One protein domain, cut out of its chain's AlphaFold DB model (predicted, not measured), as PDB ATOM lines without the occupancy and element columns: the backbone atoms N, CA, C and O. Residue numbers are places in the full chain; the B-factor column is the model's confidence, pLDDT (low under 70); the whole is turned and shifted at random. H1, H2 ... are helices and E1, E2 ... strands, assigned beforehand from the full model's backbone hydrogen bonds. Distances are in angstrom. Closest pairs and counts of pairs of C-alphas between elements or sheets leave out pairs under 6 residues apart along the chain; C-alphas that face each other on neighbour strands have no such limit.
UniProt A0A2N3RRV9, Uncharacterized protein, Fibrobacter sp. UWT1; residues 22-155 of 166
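What this domain is: This is residues 22 to 155 of the 166 residues of an uncharacterized protein of Fibrobacter sp. UWT1 (UniProt A0A2N3RRV9). A strongly twisted antiparallel sheet, in order E3, E2, E4, E5, makes the core; H4 packs across it and short H3 packs on E2, E3 and E4. H1 lies out at one end, H2 and E1 toward the other. The 134 printed residues, with four named helices and five named strands in the order H1 H2 E1 E2 E3 H3 E4 E5 H4, are of mixed class, under half of them in named elements. The whole is compact, radius of gyration of the C-alphas 14.3 A, spanning 44 by 32 by 21 A.

How they stand to each other: Start at H1, residues 27 to 35, not on the sheet. H2, residues 54 to 57, only grazes the sheet. E1, residues 62 to 65, pairs with no named strand. E2, residues 72 to 79, and E3, residues 84 to 87, form a hairpin; see N 77 and O 85, 2.8 A. H3, residues 101 to 104, has a height over the sheet of 7.3 A. E4, residues 111 to 121, bends by 56 degrees at residue 114 and is antiparallel to E2; see N 74 and O 118, 2.9 A. E3, H3 and E4 form a split strand-helix-strand unit, two same-way strands with E2 between, its crossover right-handed. E5, residues 124 to 128, forms a hairpin with E4; see N 119 and O 127, 2.9 A. H4, residues 139 to 150, runs across the strands; its closest C-alphas to E4 are Ser 141 and Cys 114, 5.6 A. Each O i to N i+4 pair is within hydrogen-bond range in H1, 4 of 8 in H4; H2 and H3 are too short for one.

Where its parts are: Find C-alpha 27 at (47.413, -11.915, 33.577), where H1 begins. E4 runs 28.1 A, E2 21.7 A; H4 runs 17.3 A to C-alpha 150 at (26.843, -36.250, 40.782).

The domain as a whole: The farthest C-alphas, Lys 35 and Ser 155, are 43.9 A apart. The printed part has no cut; the links H1 to H2 and E3 to H3 are long. No printed residue is under 70 in pLDDT.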
ATOM      1  N   LYS A  22      32.980 -16.920  37.839       96.88
ATOM      2  CA  LYS A  22      33.778 -17.194  36.643       96.88
ATOM      3  C   LYS A  22      35.223 -16.752  36.853       96.88
ATOM      4  O   LYS A  22      35.474 -15.688  37.412       96.88
ATOM      5  N   TYR A  23      36.151 -17.513  36.297       97.94
ATOM      6  CA  TYR A  23      37.584 -17.257  36.315       97.94
ATOM      7  C   TYR A  23      38.076 -16.947  34.909       97.94
ATOM      8  O   TYR A  23      37.791 -17.678  33.958       97.94
ATOM      9  N   SER A  24      38.832 -15.861  34.784       97.69
ATOM     10  CA  SER A  24      39.624 -15.577  33.586       97.69
ATOM     11  C   SER A  24      41.035 -16.134  33.764       97.69
ATOM     12  O   SER A  24      41.469 -16.390  34.888       97.69
ATOM     13  N   VAL A  25      41.760 -16.308  32.658       97.38
ATOM     14  CA  VAL A  25      43.186 -16.658  32.713       97.38
ATOM     15  C   VAL A  25      43.961 -15.547  33.424       97.38
ATOM     16  O   VAL A  25      43.772 -14.372  33.100       97.38
ATOM     17  N   MET A  26      44.829 -15.924  34.363       96.56
ATOM     18  CA  MET A  26      45.702 -15.011  35.103       96.56
ATOM     19  C   MET A  26      46.544 -14.153  34.148       96.56
ATOM     20  O   MET A  26      47.088 -14.675  33.175       96.56
ATOM     21  N   ALA A  27      46.695 -12.857  34.443       95.44
ATOM     22  CA  ALA A  27      47.413 -11.915  33.577       95.44
ATOM     23  C   ALA A  27      48.850 -12.371  33.269       95.44
ATOM     24  O   ALA A  27      49.222 -12.494  32.106       95.44
ATOM     25  N   ASN A  28      49.609 -12.763  34.296       95.31
ATOM     26  CA  ASN A  28      50.974 -13.267  34.134       95.31
ATOM     27  C   ASN A  28      51.055 -14.556  33.288       95.31
ATOM     28  O   ASN A  28      52.043 -14.780  32.591       95.31
ATOM     29  N   MET A  29      50.026 -15.406  33.333       96.31
ATOM     30  CA  MET A  29      49.960 -16.621  32.515       96.31
ATOM     31  C   MET A  29      49.604 -16.288  31.066       96.31
ATOM     32  O   MET A  29      50.221 -16.845  30.166       96.31
ATOM     33  N   LYS A  30      48.692 -15.332  30.830       96.12
ATOM     34  CA  LYS A  30      48.417 -14.811  29.480       96.12
ATOM     35  C   LYS A  30      49.668 -14.204  28.852       96.12
ATOM     36  O   LYS A  30      49.992 -14.537  27.721       96.12
ATOM     37  N   GLU A  31      50.384 -13.348  29.581       96.75
ATOM     38  CA  GLU A  31      51.628 -12.733  29.103       96.75
ATOM     39  C   GLU A  31      52.679 -13.785  28.745       96.75
ATOM     40  O   GLU A  31      53.325 -13.689  27.701       96.75
ATOM     41  N   LYS A  32      52.828 -14.814  29.586       96.94
ATOM     42  CA  LYS A  32      53.721 -15.938  29.301       96.94
ATOM     43  C   LYS A  32      53.280 -16.715  28.062       96.94
ATOM     44  O   LYS A  32      54.114 -17.033  27.227       96.94
ATOM     45  N   ASP A  33      51.993 -17.012  27.925       97.19
ATOM     46  CA  ASP A  33      51.478 -17.751  26.773       97.19
ATOM     47  C   ASP A  33      51.604 -16.949  25.468       97.19
ATOM     48  O   ASP A  33      51.820 -17.554  24.423       97.19
ATOM     49  N   ILE A  34      51.528 -15.612  25.510       97.12
ATOM     50  CA  ILE A  34      51.831 -14.751  24.355       97.12
ATOM     51  C   ILE A  34      53.312 -14.860  23.985       97.12
ATOM     52  O   ILE A  34      53.635 -15.084  22.821       97.12
ATOM     53  N   LYS A  35      54.215 -14.750  24.969       97.25
ATOM     54  CA  LYS A  35      55.668 -14.884  24.752       97.25
ATOM     55  C   LYS A  35      56.054 -16.258  24.198       97.25
ATOM     56  O   LYS A  35      56.913 -16.338  23.330       97.25
ATOM     57  N   ASP A  36      55.395 -17.311  24.673       95.88
ATOM     58  CA  ASP A  36      55.628 -18.696  24.247       95.88
ATOM     59  C   ASP A  36      54.921 -19.039  22.914       95.88
ATOM     60  O   ASP A  36      55.006 -20.177  22.456       95.88
ATOM     61  N   GLY A  37      54.180 -18.102  22.305       95.56
ATOM     62  CA  GLY A  37      53.434 -18.329  21.061       95.56
ATOM     63  C   GLY A  37      52.210 -19.247  21.198       95.56
ATOM     64  O   GLY A  37      51.676 -19.712  20.198       95.56
ATOM     65  N   ILE A  38      51.753 -19.518  22.424       96.88
ATOM     66  CA  ILE A  38      50.577 -20.351  22.726       96.88
ATOM     67  C   ILE A  38      49.278 -19.542  22.596       96.88
ATOM     68  O   ILE A  38      48.253 -20.068  22.164       96.88
ATOM     69  N   LEU A  39      49.304 -18.270  23.002       97.12
ATOM     70  CA  LEU A  39      48.196 -17.330  22.845       97.12
ATOM     71  C   LEU A  39      48.552 -16.327  21.749       97.12
ATOM     72  O   LEU A  39      49.409 -15.472  21.943       97.12
ATOM     73  N   ILE A  40      47.846 -16.386  20.623       95.69
ATOM     74  CA  ILE A  40      47.995 -15.409  19.541       95.69
ATOM     75  C   ILE A  40      46.988 -14.278  19.799       95.69
ATOM     76  O   ILE A  40      45.793 -14.548  19.716       95.69
ATOM     77  N   PRO A  41      47.384 -13.024  20.090       93.31
ATOM     78  CA  PRO A  41      46.445 -11.974  20.515       93.31
ATOM     79  C   PRO A  41      45.233 -11.780  19.585       93.31
ATOM     80  O   PRO A  41      44.098 -11.615  20.036       93.31
ATOM     81  N   GLU A  42      45.455 -11.880  18.274       93.69
ATOM     82  CA  GLU A  42      44.414 -11.693  17.261       93.69
ATOM     83  C   GLU A  42      43.509 -12.912  17.052       93.69
ATOM     84  O   GLU A  42      42.371 -12.743  16.607       93.69
ATOM     85  N   LYS A  43      43.969 -14.123  17.394       95.12
ATOM     86  CA  LYS A  43      43.241 -15.389  17.160       95.12
ATOM     87  C   LYS A  43      42.714 -16.029  18.451       95.12
ATOM     88  O   LYS A  43      41.656 -16.652  18.450       95.12
ATOM     89  N   GLY A  44      43.387 -15.798  19.571       97.31
ATOM     90  CA  GLY A  44      43.143 -16.426  20.861       97.31
ATOM     91  C   GLY A  44      43.938 -17.714  21.064       97.31
ATOM     92  O   GLY A  44      44.869 -18.014  20.321       97.31
ATOM     93  N   TYR A  45      43.563 -18.463  22.100       98.12
ATOM     94  CA  TYR A  45      44.067 -19.811  22.323       98.12
ATOM     95  C   TYR A  45      43.516 -20.752  21.242       98.12
ATOM     96  O   TYR A  45      42.287 -20.817  21.086       98.12
ATOM     97  N   PRO A  46      44.367 -21.512  20.535       97.75
ATOM     98  CA  PRO A  46      43.890 -22.557  19.644       97.75
ATOM     99  C   PRO A  46      43.193 -23.649  20.463       97.75
ATOM    100  O   PRO A  46      43.564 -23.935  21.608       97.75
ATOM    101  N   LYS A  47      42.134 -24.245  19.908       97.69
ATOM    102  CA  LYS A  47      41.373 -25.270  20.625       97.69
ATOM    103  C   LYS A  47      42.113 -26.602  20.571       97.69
ATOM    104  O   LYS A  47      42.427 -27.094  19.494       97.69
ATOM    105  N   ASN A  48      42.362 -27.190  21.735       97.38
ATOM    106  CA  ASN A  48      43.007 -28.491  21.861       97.38
ATOM    107  C   ASN A  48      42.172 -29.571  21.137       97.38
ATOM    108  O   ASN A  48      40.970 -29.676  21.403       97.38
ATOM    109  N   PRO A  49      42.786 -30.386  20.259       96.81
ATOM    110  CA  PRO A  49      42.061 -31.327  19.403       96.81
ATOM    111  C   PRO A  49      41.464 -32.509  20.179       96.81
ATOM    112  O   PRO A  49      40.499 -33.121  19.733       96.81
ATOM    113  N   THR A  50      41.990 -32.803  21.370       96.94
ATOM    114  CA  THR A  50      41.497 -33.863  22.263       96.94
ATOM    115  C   THR A  50      40.416 -33.378  23.231       96.94
ATOM    116  O   THR A  50      39.889 -34.171  24.013       96.94
ATOM    117  N   ALA A  51      40.092 -32.077  23.226       98.00
ATOM    118  CA  ALA A  51      39.111 -31.503  24.136       98.00
ATOM    119  C   ALA A  51      37.707 -32.044  23.838       98.00
ATOM    120  O   ALA A  51      37.130 -31.776  22.784       98.00
ATOM    121  N   THR A  52      37.135 -32.766  24.797       98.00
ATOM    122  CA  THR A  52      35.819 -33.390  24.666       98.00
ATOM    123  C   THR A  52      34.978 -33.199  25.922       98.00
ATOM    124  O   THR A  52      35.503 -33.047  27.030       98.00
ATOM    125  N   ASN A  53      33.657 -33.186  25.758       98.44
ATOM    126  CA  ASN A  53      32.735 -33.165  26.885       98.44
ATOM    127  C   ASN A  53      32.755 -34.530  27.578       98.44
ATOM    128  O   ASN A  53      32.644 -35.574  26.938       98.44
ATOM    129  N   LEU A  54      32.857 -34.529  28.907       98.56
ATOM    130  CA  LEU A  54      32.850 -35.751  29.704       98.56
ATOM    131  C   LEU A  54      31.620 -36.622  29.435       98.56
ATOM    132  O   LEU A  54      31.750 -37.841  29.394       98.56
ATOM    133  N   LYS A  55      30.442 -36.014  29.247       97.69
ATOM    134  CA  LYS A  55      29.207 -36.764  28.974       97.69
ATOM    135  C   LYS A  55      29.289 -37.516  27.647       97.69
ATOM    136  O   LYS A  55      28.923 -38.684  27.601       97.69
ATOM    137  N   ASP A  56      29.851 -36.883  26.622       97.62
ATOM    138  CA  ASP A  56      29.998 -37.468  25.284       97.62
ATOM    139  C   ASP A  56      31.103 -38.539  25.249       97.62
ATOM    140  O   ASP A  56      31.062 -39.488  24.466       97.62
ATOM    141  N   ALA A  57      32.092 -38.420  26.139       98.00
ATOM    142  CA  ALA A  57      33.171 -39.388  26.300       98.00
ATOM    143  C   ALA A  57      32.751 -40.673  27.041       98.00
ATOM    144  O   ALA A  57      33.501 -41.654  27.039       98.00
ATOM    145  N   ILE A  58      31.584 -40.699  27.692       98.25
ATOM    146  CA  ILE A  58      31.090 -41.881  28.406       98.25
ATOM    147  C   ILE A  58      30.415 -42.836  27.422       98.25
ATOM    148  O   ILE A  58      29.432 -42.500  26.770       98.25
ATOM    149  N   LYS A  59      30.912 -44.074  27.364       97.44
ATOM    150  CA  LYS A  59      30.312 -45.172  26.597       97.44
ATOM    151  C   LYS A  59      30.041 -46.343  27.533       97.44
ATOM    152  O   LYS A  59      30.966 -46.935  28.101       97.44
ATOM    153  N   GLY A  60      28.761 -46.660  27.724       95.50
ATOM    154  CA  GLY A  60      28.319 -47.634  28.718       95.50
ATOM    155  C   GLY A  60      28.716 -47.194  30.127       95.50
ATOM    156  O   GLY A  60      28.207 -46.208  30.647       95.50
ATOM    157  N   ASN A  61      29.647 -47.918  30.748       96.56
ATOM    158  CA  ASN A  61      30.093 -47.652  32.115       96.56
ATOM    159  C   ASN A  61      31.504 -47.045  32.203       96.56
ATOM    160  O   ASN A  61      32.085 -47.053  33.287       96.56
ATOM    161  N   ALA A  62      32.104 -46.592  31.105       98.19
ATOM    162  CA  ALA A  62      33.483 -46.111  31.108       98.19
ATOM    163  C   ALA A  62      33.656 -44.837  30.281       98.19
ATOM    164  O   ALA A  62      32.970 -44.630  29.285       98.19
ATOM    165  N   VAL A  63      34.609 -44.007  30.695       98.50
ATOM    166  CA  VAL A  63      35.086 -42.839  29.954       98.50
ATOM    167  C   VAL A  63      36.128 -43.286  28.931       98.50
ATOM    168  O   VAL A  63      37.050 -44.041  29.262       98.50
ATOM    169  N   TYR A  64      35.999 -42.800  27.702       98.19
ATOM    170  CA  TYR A  64      36.903 -43.077  26.593       98.19
ATOM    171  C   TYR A  64      37.574 -41.802  26.091       98.19
ATOM    172  O   TYR A  64      36.990 -40.726  26.111       98.19
ATOM    173  N   MET A  65      38.798 -41.948  25.595       95.25
ATOM    174  CA  MET A  65      39.511 -40.920  24.847       95.25
ATOM    175  C   MET A  65      40.336 -41.598  23.756       95.25
ATOM    176  O   MET A  65      40.976 -42.620  24.010       95.25
ATOM    177  N   ASP A  66      40.257 -41.072  22.536       90.38
ATOM    178  CA  ASP A  66      40.896 -41.625  21.332       90.38
ATOM    179  C   ASP A  66      40.606 -43.121  21.129       90.38
ATOM    180  O   ASP A  66      41.495 -43.944  20.913       90.38
ATOM    181  N   GLY A  67      39.334 -43.497  21.294       92.50
ATOM    182  CA  GLY A  67      38.860 -44.873  21.105       92.50
ATOM    183  C   GLY A  67      39.271 -45.869  22.198       92.50
ATOM    184  O   GLY A  67      38.849 -47.020  22.151       92.50
ATOM    185  N   LYS A  68      40.040 -45.452  23.212       96.19
ATOM    186  CA  LYS A  68      40.503 -46.312  24.314       96.19
ATOM    187  C   LYS A  68      39.920 -45.852  25.643       96.19
ATOM    188  O   LYS A  68      39.550 -44.691  25.795       96.19
ATOM    189  N   LYS A  69      39.842 -46.754  26.628       97.88
ATOM    190  CA  LYS A  69      39.462 -46.366  27.995       97.88
ATOM    191  C   LYS A  69      40.445 -45.313  28.499       97.88
ATOM    192  O   LYS A  69      41.653 -45.545  28.486       97.88
ATOM    193  N   ALA A  70      39.920 -44.178  28.946       98.12
ATOM    194  CA  ALA A  70      40.738 -43.107  29.486       98.12
ATOM    195  C   ALA A  70      41.474 -43.599  30.743       98.12
ATOM    196  O   ALA A  70      40.909 -44.303  31.585       98.12
ATOM    197  N   ASN A  71      42.756 -43.266  30.851       97.81
ATOM    198  CA  ASN A  71      43.609 -43.695  31.948       97.81
ATOM    199  C   ASN A  71      44.723 -42.672  32.190       97.81
ATOM    200  O   ASN A  71      45.552 -42.436  31.313       97.81
ATOM    201  N   GLY A  72      44.753 -42.102  33.391       96.69
ATOM    202  CA  GLY A  72      45.683 -41.061  33.805       96.69
ATOM    203  C   GLY A  72      44.976 -39.792  34.276       96.69
ATOM    204  O   GLY A  72      43.756 -39.748  34.449       96.69
ATOM    205  N   LYS A  73      45.780 -38.748  34.491       97.38
ATOM    206  CA  LYS A  73      45.302 -37.411  34.845       97.38
ATOM    207  C   LYS A  73      45.151 -36.555  33.594       97.38
ATOM    208  O   LYS A  73      46.078 -36.469  32.791       97.38
ATOM    209  N   TYR A  74      44.026 -35.866  33.488       98.06
ATOM    210  CA  TYR A  74      43.708 -34.976  32.376       98.06
ATOM    211  C   TYR A  74      43.390 -33.581  32.888       98.06
ATOM    212  O   TYR A  74      42.838 -33.427  33.978       98.06
ATOM    213  N   THR A  75      43.732 -32.560  32.109       97.94
ATOM    214  CA  THR A  75      43.251 -31.204  32.387       97.94
ATOM    215  C   THR A  75      41.759 -31.146  32.106       97.94
ATOM    216  O   THR A  75      41.314 -31.707  31.102       97.94
ATOM    217  N   TYR A  76      41.005 -30.442  32.946       98.75
ATOM    218  CA  TYR A  76      39.599 -30.151  32.684       98.75
ATOM    219  C   TYR A  76      39.251 -28.686  32.955       98.75
ATOM    220  O   TYR A  76      39.928 -27.993  33.719       98.75
ATOM    221  N   VAL A  77      38.153 -28.245  32.349       98.81
ATOM    222  CA  VAL A  77      37.450 -27.001  32.658       98.81
ATOM    223  C   VAL A  77      35.954 -27.269  32.767       98.81
ATOM    224  O   VAL A  77      35.419 -28.135  32.077       98.81
ATOM    225  N   VAL A  78      35.270 -26.510  33.617       98.81
ATOM    226  CA  VAL A  78      33.817 -26.342  33.553       98.81
ATOM    227  C   VAL A  78      33.551 -25.051  32.797       98.81
ATOM    228  O   VAL A  78      33.870 -23.969  33.296       98.81
ATOM    229  N   ASP A  79      33.014 -25.155  31.584       98.38
ATOM    230  CA  ASP A  79      32.721 -23.987  30.754       98.38
ATOM    231  C   ASP A  79      31.586 -23.125  31.348       98.38
ATOM    232  O   ASP A  79      30.928 -23.481  32.332       98.38
ATOM    233  N   GLU A  80      31.328 -21.964  30.748       97.38
ATOM    234  CA  GLU A  80      30.272 -21.058  31.221       97.38
ATOM    235  C   GLU A  80      28.860 -21.664  31.138       97.38
ATOM    236  O   GLU A  80      27.964 -21.228  31.864       97.38
ATOM    237  N   LYS A  81      28.667 -22.690  30.300       97.12
ATOM    238  CA  LYS A  81      27.402 -23.415  30.126       97.12
ATOM    239  C   LYS A  81      27.243 -24.565  31.129       97.12
ATOM    240  O   LYS A  81      26.163 -25.139  31.217       97.12
ATOM    241  N   GLY A  82      28.270 -24.873  31.923       97.38
ATOM    242  CA  GLY A  82      28.255 -25.983  32.876       97.38
ATOM    243  C   GLY A  82      28.592 -27.338  32.251       97.38
ATOM    244  O   GLY A  82      28.186 -28.369  32.784       97.38
ATOM    245  N   ASN A  83      29.321 -27.357  31.135       98.38
ATOM    246  CA  ASN A  83      29.898 -28.575  30.577       98.38
ATOM    247  C   ASN A  83      31.287 -28.818  31.165       98.38
ATOM    248  O   ASN A  83      32.106 -27.900  31.212       98.38
ATOM    249  N   LEU A  84      31.577 -30.063  31.547       98.81
ATOM    250  CA  LEU A  84      32.924 -30.477  31.932       98.81
ATOM    251  C   LEU A  84      33.666 -30.922  30.673       98.81
ATOM    252  O   LEU A  84      33.406 -32.006  30.151       98.81
ATOM    253  N   ILE A  85      34.571 -30.077  30.189       98.81
ATOM    254  CA  ILE A  85      35.430 -30.361  29.040       98.81
ATOM    255  C   ILE A  85      36.790 -30.807  29.561       98.81
ATOM    256  O   ILE A  85      37.391 -30.114  30.380       98.81
ATOM    257  N   PHE A  86      37.287 -31.947  29.099       98.69
ATOM    258  CA  PHE A  86      38.600 -32.467  29.478       98.69
ATOM    259  C   PHE A  86      39.374 -32.927  28.245       98.69
ATOM    260  O   PHE A  86      38.797 -33.118  27.177       98.69
ATOM    261  N   GLY A  87      40.686 -33.077  28.387       97.88
ATOM    262  CA  GLY A  87      41.544 -33.501  27.285       97.88
ATOM    263  C   GLY A  87      42.969 -33.801  27.726       97.88
ATOM    264  O   GLY A  87      43.371 -33.543  28.870       97.88
ATOM    265  N   LYS A  88      43.745 -34.361  26.800       95.88
ATOM    266  CA  LYS A  88      45.197 -34.511  26.935       95.88
ATOM    267  C   LYS A  88      45.876 -33.153  26.810       95.88
ATOM    268  O   LYS A  88      45.275 -32.173  26.386       95.88
ATOM    269  N   ARG A  89      47.160 -33.087  27.156       93.31
ATOM    270  CA  ARG A  89      47.983 -31.916  26.843       93.31
ATOM    271  C   ARG A  89      48.498 -32.057  25.418       93.31
ATOM    272  O   ARG A  89      49.527 -32.685  25.211       93.31
ATOM    273  N   GLU A  90      47.763 -31.487  24.473       94.69
ATOM    274  CA  GLU A  90      48.086 -31.527  23.050       94.69
ATOM    275  C   GLU A  90      47.829 -30.156  22.430       94.69
ATOM    276  O   GLU A  90      46.713 -29.631  22.481       94.69
ATOM    277  N   ASN A  91      48.892 -29.543  21.921       95.00
ATOM    278  CA  ASN A  91      48.811 -28.254  21.258       95.00
ATOM    279  C   ASN A  91      48.694 -28.498  19.741       95.00
ATOM    280  O   ASN A  91      49.588 -29.138  19.184       95.00
ATOM    281  N   PRO A  92      47.600 -28.050  19.091       93.81
ATOM    282  CA  PRO A  92      47.335 -28.353  17.685       93.81
ATOM    283  C   PRO A  92      48.280 -27.618  16.734       93.81
ATOM    284  O   PRO A  92      48.529 -28.108  15.639       93.81
ATOM    285  N   ASP A  93      48.802 -26.462  17.147       92.25
ATOM    286  CA  ASP A  93      49.650 -25.629  16.298       92.25
ATOM    287  C   ASP A  93      51.110 -26.084  16.383       92.25
ATOM    288  O   ASP A  93      51.848 -26.017  15.401       92.25
ATOM    289  N   ASN A  94      51.543 -26.561  17.555       90.50
ATOM    290  CA  ASN A  94      52.886 -27.091  17.744       90.50
ATOM    291  C   ASN A  94      52.949 -28.113  18.897       90.50
ATOM    292  O   ASN A  94      52.841 -27.718  20.061       90.50
ATOM    293  N   PRO A  95      53.220 -29.404  18.622       89.81
ATOM    294  CA  PRO A  95      53.217 -30.460  19.637       89.81
ATOM    295  C   PRO A  95      54.347 -30.347  20.673       89.81
ATOM    296  O   PRO A  95      54.293 -31.029  21.696       89.81
ATOM    297  N   THR A  96      55.366 -29.509  20.446       90.88
ATOM    298  CA  THR A  96      56.425 -29.253  21.441       90.88
ATOM    299  C   THR A  96      56.030 -28.176  22.454       90.88
ATOM    300  O   THR A  96      56.633 -28.087  23.527       90.88
ATOM    301  N   LEU A  97      54.999 -27.377  22.154       93.31
ATOM    302  CA  LEU A  97      54.492 -26.349  23.053       93.31
ATOM    303  C   LEU A  97      53.537 -26.923  24.099       93.31
ATOM    304  O   LEU A  97      52.889 -27.959  23.948       93.31
ATOM    305  N   ARG A  98      53.411 -26.178  25.197       94.25
ATOM    306  CA  ARG A  98      52.467 -26.499  26.267       94.25
ATOM    307  C   ARG A  98      51.032 -26.398  25.727       94.25
ATOM    308  O   ARG A  98      50.714 -25.506  24.948       94.25
ATOM    309  N   SER A  99      50.148 -27.252  26.243       95.56
ATOM    310  CA  SER A  99      48.692 -27.133  26.079       95.56
ATOM    311  C   SER A  99      48.036 -26.800  27.424       95.56
ATOM    312  O   SER A  99      47.709 -27.718  28.188       95.56
ATOM    313  N   PRO A 100      47.905 -25.516  27.787       96.94
ATOM    314  CA  PRO A 100      47.272 -25.105  29.036       96.94
ATOM    315  C   PRO A 100      45.742 -25.269  29.055       96.94
ATOM    316  O   PRO A 100      45.104 -25.404  28.016       96.94
ATOM    317  N   HIS A 101      45.138 -25.204  30.254       97.81
ATOM    318  CA  HIS A 101      43.679 -25.304  30.460       97.81
ATOM    319  C   HIS A 101      42.821 -24.436  29.520       97.81
ATOM    320  O   HIS A 101      41.797 -24.942  29.063       97.81
ATOM    321  N   PRO A 102      43.193 -23.178  29.193       98.25
ATOM    322  CA  PRO A 102      42.397 -22.324  28.314       98.25
ATOM    323  C   PRO A 102      42.155 -22.915  26.923       98.25
ATOM    324  O   PRO A 102      41.113 -22.659  26.325       98.25
ATOM    325  N   MET A 103      43.061 -23.765  26.432       98.44
ATOM    326  CA  MET A 103      42.924 -24.411  25.125       98.44
ATOM    327  C   MET A 103      41.799 -25.448  25.073       98.44
ATOM    328  O   MET A 103      41.352 -25.787  23.983       98.44
ATOM    329  N   LEU A 104      41.291 -25.937  26.211       98.50
ATOM    330  CA  LEU A 104      40.150 -26.864  26.207       98.50
ATOM    331  C   LEU A 104      38.871 -26.213  25.657       98.50
ATOM    332  O   LEU A 104      38.050 -26.892  25.041       98.50
ATOM    333  N   ILE A 105      38.715 -24.900  25.843       98.25
ATOM    334  CA  ILE A 105      37.591 -24.124  25.291       98.25
ATOM    335  C   ILE A 105      38.018 -23.138  24.196       98.25
ATOM    336  O   ILE A 105      37.184 -22.772  23.371       98.25
ATOM    337  N   GLY A 106      39.307 -22.791  24.125       97.88
ATOM    338  CA  GLY A 106      39.888 -21.942  23.085       97.88
ATOM    339  C   GLY A 106      39.389 -20.493  23.112       97.88
ATOM    340  O   GLY A 106      38.632 -20.074  23.988       97.88
ATOM    341  N   GLY A 107      39.815 -19.710  22.122       97.50
ATOM    342  CA  GLY A 107      39.362 -18.333  21.918       97.50
ATOM    343  C   GLY A 107      40.176 -17.279  22.675       97.50
ATOM    344  O   GLY A 107      41.153 -17.574  23.362       97.50
ATOM    345  N   LYS A 108      39.805 -16.005  22.498       96.19
ATOM    346  CA  LYS A 108      40.610 -14.848  22.946       96.19
ATOM    347  C   LYS A 108      40.616 -14.650  24.458       96.19
ATOM    348  O   LYS A 108      41.647 -14.351  25.050       96.19
ATOM    349  N   ASN A 109      39.454 -14.805  25.087       95.38
ATOM    350  CA  ASN A 109      39.262 -14.567  26.516       95.38
ATOM    351  C   ASN A 109      38.428 -15.690  27.143       95.38
ATOM    352  O   ASN A 109      37.312 -15.437  27.599       95.38
ATOM    353  N   PRO A 110      38.944 -16.929  27.158       97.44
ATOM    354  CA  PRO A 110      38.206 -18.065  27.679       97.44
ATOM    355  C   PRO A 110      37.967 -17.905  29.182       97.44
ATOM    356  O   PRO A 110      38.910 -17.667  29.947       97.44
ATOM    357  N   LYS A 111      36.709 -18.057  29.597       98.25
ATOM    358  CA  LYS A 111      36.271 -18.011  30.994       98.25
ATOM    359  C   LYS A 111      35.671 -19.348  31.398       98.25
ATOM    360  O   LYS A 111      35.040 -20.025  30.592       98.25
ATOM    361  N   VAL A 112      35.870 -19.716  32.658       98.56
ATOM    362  CA  VAL A 112      35.437 -21.010  33.201       98.56
ATOM    363  C   VAL A 112      34.809 -20.819  34.569       98.56
ATOM    364  O   VAL A 112      35.180 -19.903  35.297       98.56
ATOM    365  N   LYS A 113      33.879 -21.688  34.946       98.56
ATOM    366  CA  LYS A 113      33.341 -21.727  36.312       98.56
ATOM    367  C   LYS A 113      34.301 -22.410  37.281       98.56
ATOM    368  O   LYS A 113      34.401 -22.018  38.434       98.56
ATOM    369  N   CYS A 114      35.028 -23.412  36.794       98.31
ATOM    370  CA  CYS A 114      36.036 -24.161  37.534       98.31
ATOM    371  C   CYS A 114      37.042 -24.779  36.547       98.31
ATOM    372  O   CYS A 114      36.751 -24.907  35.357       98.31
ATOM    373  N   ALA A 115      38.226 -25.159  37.016       98.44
ATOM    374  CA  ALA A 115      39.247 -25.844  36.232       98.44
ATOM    375  C   ALA A 115      40.205 -26.592  37.157       98.44
ATOM    376  O   ALA A 115      40.462 -26.148  38.274       98.44
ATOM    377  N   GLY A 116      40.790 -27.678  36.671       98.06
ATOM    378  CA  GLY A 116      41.739 -28.449  37.463       98.06
ATOM    379  C   GLY A 116      42.221 -29.698  36.747       98.06
ATOM    380  O   GLY A 116      42.341 -29.712  35.513       98.06
ATOM    381  N   MET A 117      42.462 -30.751  37.523       98.19
ATOM    382  CA  MET A 117      42.810 -32.079  37.041       98.19
ATOM    383  C   MET A 117      41.715 -33.097  37.384       98.19
ATOM    384  O   MET A 117      41.170 -33.106  38.484       98.19
ATOM    385  N   ILE A 118      41.409 -33.981  36.433       98.44
ATOM    386  CA  ILE A 118      40.547 -35.153  36.630       98.44
ATOM    387  C   ILE A 118      41.394 -36.424  36.502       98.44
ATOM    388  O   ILE A 118      42.114 -36.603  35.520       98.44
ATOM    389  N   ASP A 119      41.341 -37.294  37.511       98.44
ATOM    390  CA  ASP A 119      42.020 -38.597  37.534       98.44
ATOM    391  C   ASP A 119      41.030 -39.683  37.105       98.44
ATOM    392  O   ASP A 119      40.001 -39.896  37.756       98.44
ATOM    393  N   ILE A 120      41.338 -40.366  36.003       98.50
ATOM    394  CA  ILE A 120      40.542 -41.462  35.455       98.50
ATOM    395  C   ILE A 120      41.410 -42.717  35.432       98.50
ATOM    396  O   ILE A 120      42.524 -42.705  34.923       98.50
ATOM    397  N   ARG A 121      40.895 -43.834  35.949       97.50
ATOM    398  CA  ARG A 121      41.624 -45.105  36.053       97.50
ATOM    399  C   ARG A 121      40.826 -46.212  35.391       97.50
ATOM    400  O   ARG A 121      39.716 -46.506  35.830       97.50
ATOM    401  N   ASN A 122      41.377 -46.823  34.344       97.38
ATOM    402  CA  ASN A 122      40.696 -47.858  33.556       97.38
ATOM    403  C   ASN A 122      39.268 -47.439  33.127       97.38
ATOM    404  O   ASN A 122      38.291 -48.173  33.304       97.38
ATOM    405  N   GLY A 123      39.135 -46.208  32.629       98.19
ATOM    406  CA  GLY A 123      37.870 -45.604  32.213       98.19
ATOM    407  C   GLY A 123      36.934 -45.215  33.360       98.19
ATOM    408  O   GLY A 123      35.797 -44.839  33.099       98.19
ATOM    409  N   LYS A 124      37.366 -45.306  34.623       98.56
ATOM    410  CA  LYS A 124      36.556 -44.940  35.788       98.56
ATOM    411  C   LYS A 124      37.039 -43.641  36.410       98.56
ATOM    412  O   LYS A 124      38.219 -43.521  36.734       98.56
ATOM    413  N   ILE A 125      36.131 -42.701  36.637       98.56
ATOM    414  CA  ILE A 125      36.455 -41.436  37.302       98.56
ATOM    415  C   ILE A 125      36.831 -41.737  38.754       98.56
ATOM    416  O   ILE A 125      36.066 -42.373  39.484       98.56
ATOM    417  N   PHE A 126      38.029 -41.327  39.159       98.19
ATOM    418  CA  PHE A 126      38.564 -41.555  40.496       98.19
ATOM    419  C   PHE A 126      38.461 -40.296  41.358       98.19
ATOM    420  O   PHE A 126      37.835 -40.352  42.417       98.19
ATOM    421  N   ASN A 127      39.025 -39.177  40.893       97.88
ATOM    422  CA  ASN A 127      39.079 -37.917  41.635       97.88
ATOM    423  C   ASN A 127      39.032 -36.692  40.704       97.88
ATOM    424  O   ASN A 127      39.347 -36.805  39.520       97.88
ATOM    425  N   ILE A 128      38.692 -35.530  41.265       98.00
ATOM    426  CA  ILE A 128      38.812 -34.222  40.619       98.00
ATOM    427  C   ILE A 128      39.306 -33.184  41.635       98.00
ATOM    428  O   ILE A 128      39.030 -33.320  42.828       98.00
ATOM    429  N   ASP A 129      40.045 -32.181  41.182       97.25
ATOM    430  CA  ASP A 129      40.552 -31.083  42.015       97.25
ATOM    431  C   ASP A 129      40.411 -29.724  41.311       97.25
ATOM    432  O   ASP A 129      39.825 -29.628  40.232       97.25
ATOM    433  N   THR A 130      40.930 -28.661  41.922       97.06
ATOM    434  CA  THR A 130      40.988 -27.303  41.356       97.06
ATOM    435  C   THR A 130      42.400 -26.903  40.902       97.06
ATOM    436  O   THR A 130      42.713 -25.714  40.802       97.06
ATOM    437  N   ASP A 131      43.287 -27.871  40.631       95.31
ATOM    438  CA  ASP A 131      44.688 -27.604  40.282       95.31
ATOM    439  C   ASP A 131      44.824 -27.097  38.836       95.31
ATOM    440  O   ASP A 131      45.004 -27.843  37.866       95.31
ATOM    441  N   SER A 132      44.706 -25.777  38.682       94.81
ATOM    442  CA  SER A 132      44.917 -25.082  37.418       94.81
ATOM    443  C   SER A 132      45.863 -23.904  37.581       94.81
ATOM    444  O   SER A 132      45.500 -22.889  38.157       94.81
ATOM    445  N   GLY A 133      47.052 -23.970  36.979       91.50
ATOM    446  CA  GLY A 133      47.985 -22.837  36.990       91.50
ATOM    447  C   GLY A 133      47.499 -21.603  36.209       91.50
ATOM    448  O   GLY A 133      47.926 -20.496  36.519       91.50
ATOM    449  N   HIS A 134      46.610 -21.783  35.220       95.75
ATOM    450  CA  HIS A 134      46.135 -20.709  34.329       95.75
ATOM    451  C   HIS A 134      44.910 -19.993  34.883       95.75
ATOM    452  O   HIS A 134      44.842 -18.771  34.814       95.75
ATOM    453  N   TYR A 135      43.962 -20.750  35.434       97.56
ATOM    454  CA  TYR A 135      42.746 -20.193  36.018       97.56
ATOM    455  C   TYR A 135      42.827 -20.040  37.530       97.56
ATOM    456  O   TYR A 135      42.139 -19.187  38.065       97.56
ATOM    457  N   LYS A 136      43.636 -20.845  38.224       95.75
ATOM    458  CA  LYS A 136      43.774 -20.847  39.690       95.75
ATOM    459  C   LYS A 136      42.438 -20.643  40.419       95.75
ATOM    460  O   LYS A 136      42.328 -19.708  41.217       95.75
ATOM    461  N   PRO A 137      41.397 -21.432  40.100       96.44
ATOM    462  CA  PRO A 137      40.079 -21.184  40.649       96.44
ATOM    463  C   PRO A 137      40.080 -21.418  42.160       96.44
ATOM    464  O   PRO A 137      40.867 -22.202  42.695       96.44
ATOM    465  N   ASN A 138      39.190 -20.725  42.861       96.88
ATOM    466  CA  ASN A 138      39.019 -20.930  44.292       96.88
ATOM    467  C   ASN A 138      38.405 -22.314  44.547       96.88
ATOM    468  O   ASN A 138      37.537 -22.747  43.789       96.88
ATOM    469  N   GLU A 139      38.791 -22.995  45.626       95.69
ATOM    470  CA  GLU A 139      38.238 -24.312  45.986       95.69
ATOM    471  C   GLU A 139      36.710 -24.301  46.145       95.69
ATOM    472  O   GLU A 139      36.048 -25.281  45.814       95.69
ATOM    473  N   LYS A 140      36.128 -23.154  46.526       96.81
ATOM    474  CA  LYS A 140      34.672 -22.955  46.604       96.81
ATOM    475  C   LYS A 140      33.954 -23.097  45.257       96.81
ATOM    476  O   LYS A 140      32.733 -23.187  45.236       96.81
ATOM    477  N   SER A 141      34.687 -23.124  44.142       97.38
ATOM    478  CA  SER A 141      34.147 -23.401  42.804       97.38
ATOM    479  C   SER A 141      34.107 -24.888  42.445       97.38
ATOM    480  O   SER A 141      33.417 -25.254  41.495       97.38
ATOM    481  N   LEU A 142      34.799 -25.760  43.195       97.62
ATOM    482  CA  LEU A 142      34.804 -27.207  42.956       97.62
ATOM    483  C   LEU A 142      33.387 -27.803  42.837       97.62
ATOM    484  O   LEU A 142      33.187 -28.617  41.931       97.62
ATOM    485  N   PRO A 143      32.378 -27.371  43.631       97.56
ATOM    486  CA  PRO A 143      31.000 -27.839  43.487       97.56
ATOM    487  C   PRO A 143      30.410 -27.710  42.074       97.56
ATOM    488  O   PRO A 143      29.554 -28.514  41.710       97.56
ATOM    489  N   GLU A 144      30.878 -26.773  41.242       98.25
ATOM    490  CA  GLU A 144      30.446 -26.663  39.840       98.25
ATOM    491  C   GLU A 144      30.815 -27.917  39.035       98.25
ATOM    492  O   GLU A 144      30.017 -28.406  38.233       98.25
ATOM    493  N   ALA A 145      31.995 -28.491  39.286       98.06
ATOM    494  CA  ALA A 145      32.406 -29.753  38.684       98.06
ATOM    495  C   ALA A 145      31.712 -30.949  39.356       98.06
ATOM    496  O   ALA A 145      31.241 -31.866  38.679       98.06
ATOM    497  N   GLU A 146      31.584 -30.933  40.685       97.31
ATOM    498  CA  GLU A 146      30.956 -32.029  41.435       97.31
ATOM    499  C   GLU A 146      29.475 -32.197  41.110       97.31
ATOM    500  O   GLU A 146      28.985 -33.327  41.088       97.31
ATOM    501  N   LYS A 147      28.761 -31.106  40.812       97.00
ATOM    502  CA  LYS A 147      27.366 -31.143  40.362       97.00
ATOM    503  C   LYS A 147      27.219 -31.952  39.075       97.00
ATOM    504  O   LYS A 147      26.295 -32.756  38.954       97.00
ATOM    505  N   ILE A 148      28.149 -31.781  38.135       97.81
ATOM    506  CA  ILE A 148      28.167 -32.532  36.875       97.81
ATOM    507  C   ILE A 148      28.430 -34.008  37.169       97.81
ATOM    508  O   ILE A 148      27.669 -34.859  36.713       97.81
ATOM    509  N   LEU A 149      29.447 -34.313  37.980       97.56
ATOM    510  CA  LEU A 149      29.780 -35.691  38.345       97.56
ATOM    511  C   LEU A 149      28.627 -36.385  39.085       97.56
ATOM    512  O   LEU A 149      28.277 -37.513  38.764       97.56
ATOM    513  N   SER A 150      27.956 -35.694  40.001       95.38
ATOM    514  CA  SER A 150      26.843 -36.250  40.782       95.38
ATOM    515  C   SER A 150      25.628 -36.637  39.928       95.38
ATOM    516  O   SER A 150      24.801 -37.433  40.372       95.38
ATOM    517  N   SER A 151      25.530 -36.105  38.704       95.06
ATOM    518  CA  SER A 151      24.491 -36.470  37.731       95.06
ATOM    519  C   SER A 151      24.813 -37.725  36.908       95.06
ATOM    520  O   SER A 151      23.940 -38.224  36.201       95.06
ATOM    521  N   LEU A 152      26.046 -38.239  36.970       96.62
ATOM    522  CA  LEU A 152      26.470 -39.394  36.179       96.62
ATOM    523  C   LEU A 152      26.074 -40.725  36.846       96.62
ATOM    524  O   LEU A 152      25.975 -40.803  38.075       96.62
ATOM    525  N   PRO A 153      25.904 -41.813  36.068       95.50
ATOM    526  CA  PRO A 153      25.631 -43.136  36.622       95.50
ATOM    527  C   PRO A 153      26.741 -43.609  37.568       95.50
ATOM    528  O   PRO A 153      27.921 -43.499  37.247       95.50
ATOM    529  N   SER A 154      26.392 -44.233  38.699       96.06
ATOM    530  CA  SER A 154      27.375 -44.716  39.691       96.06
ATOM    531  C   SER A 154      28.435 -45.658  39.094       96.06
ATOM    532  O   SER A 154      29.574 -45.715  39.563       96.06
ATOM    533  N   SER A 155      28.077 -46.374  38.024       96.25
ATOM    534  CA  SER A 155      28.932 -47.329  37.325       96.25
ATOM    535  C   SER A 155      30.148 -46.695  36.642       96.25
ATOM    536  O   SER A 155      31.121 -47.417  36.406       96.25
TER     537      SER A 155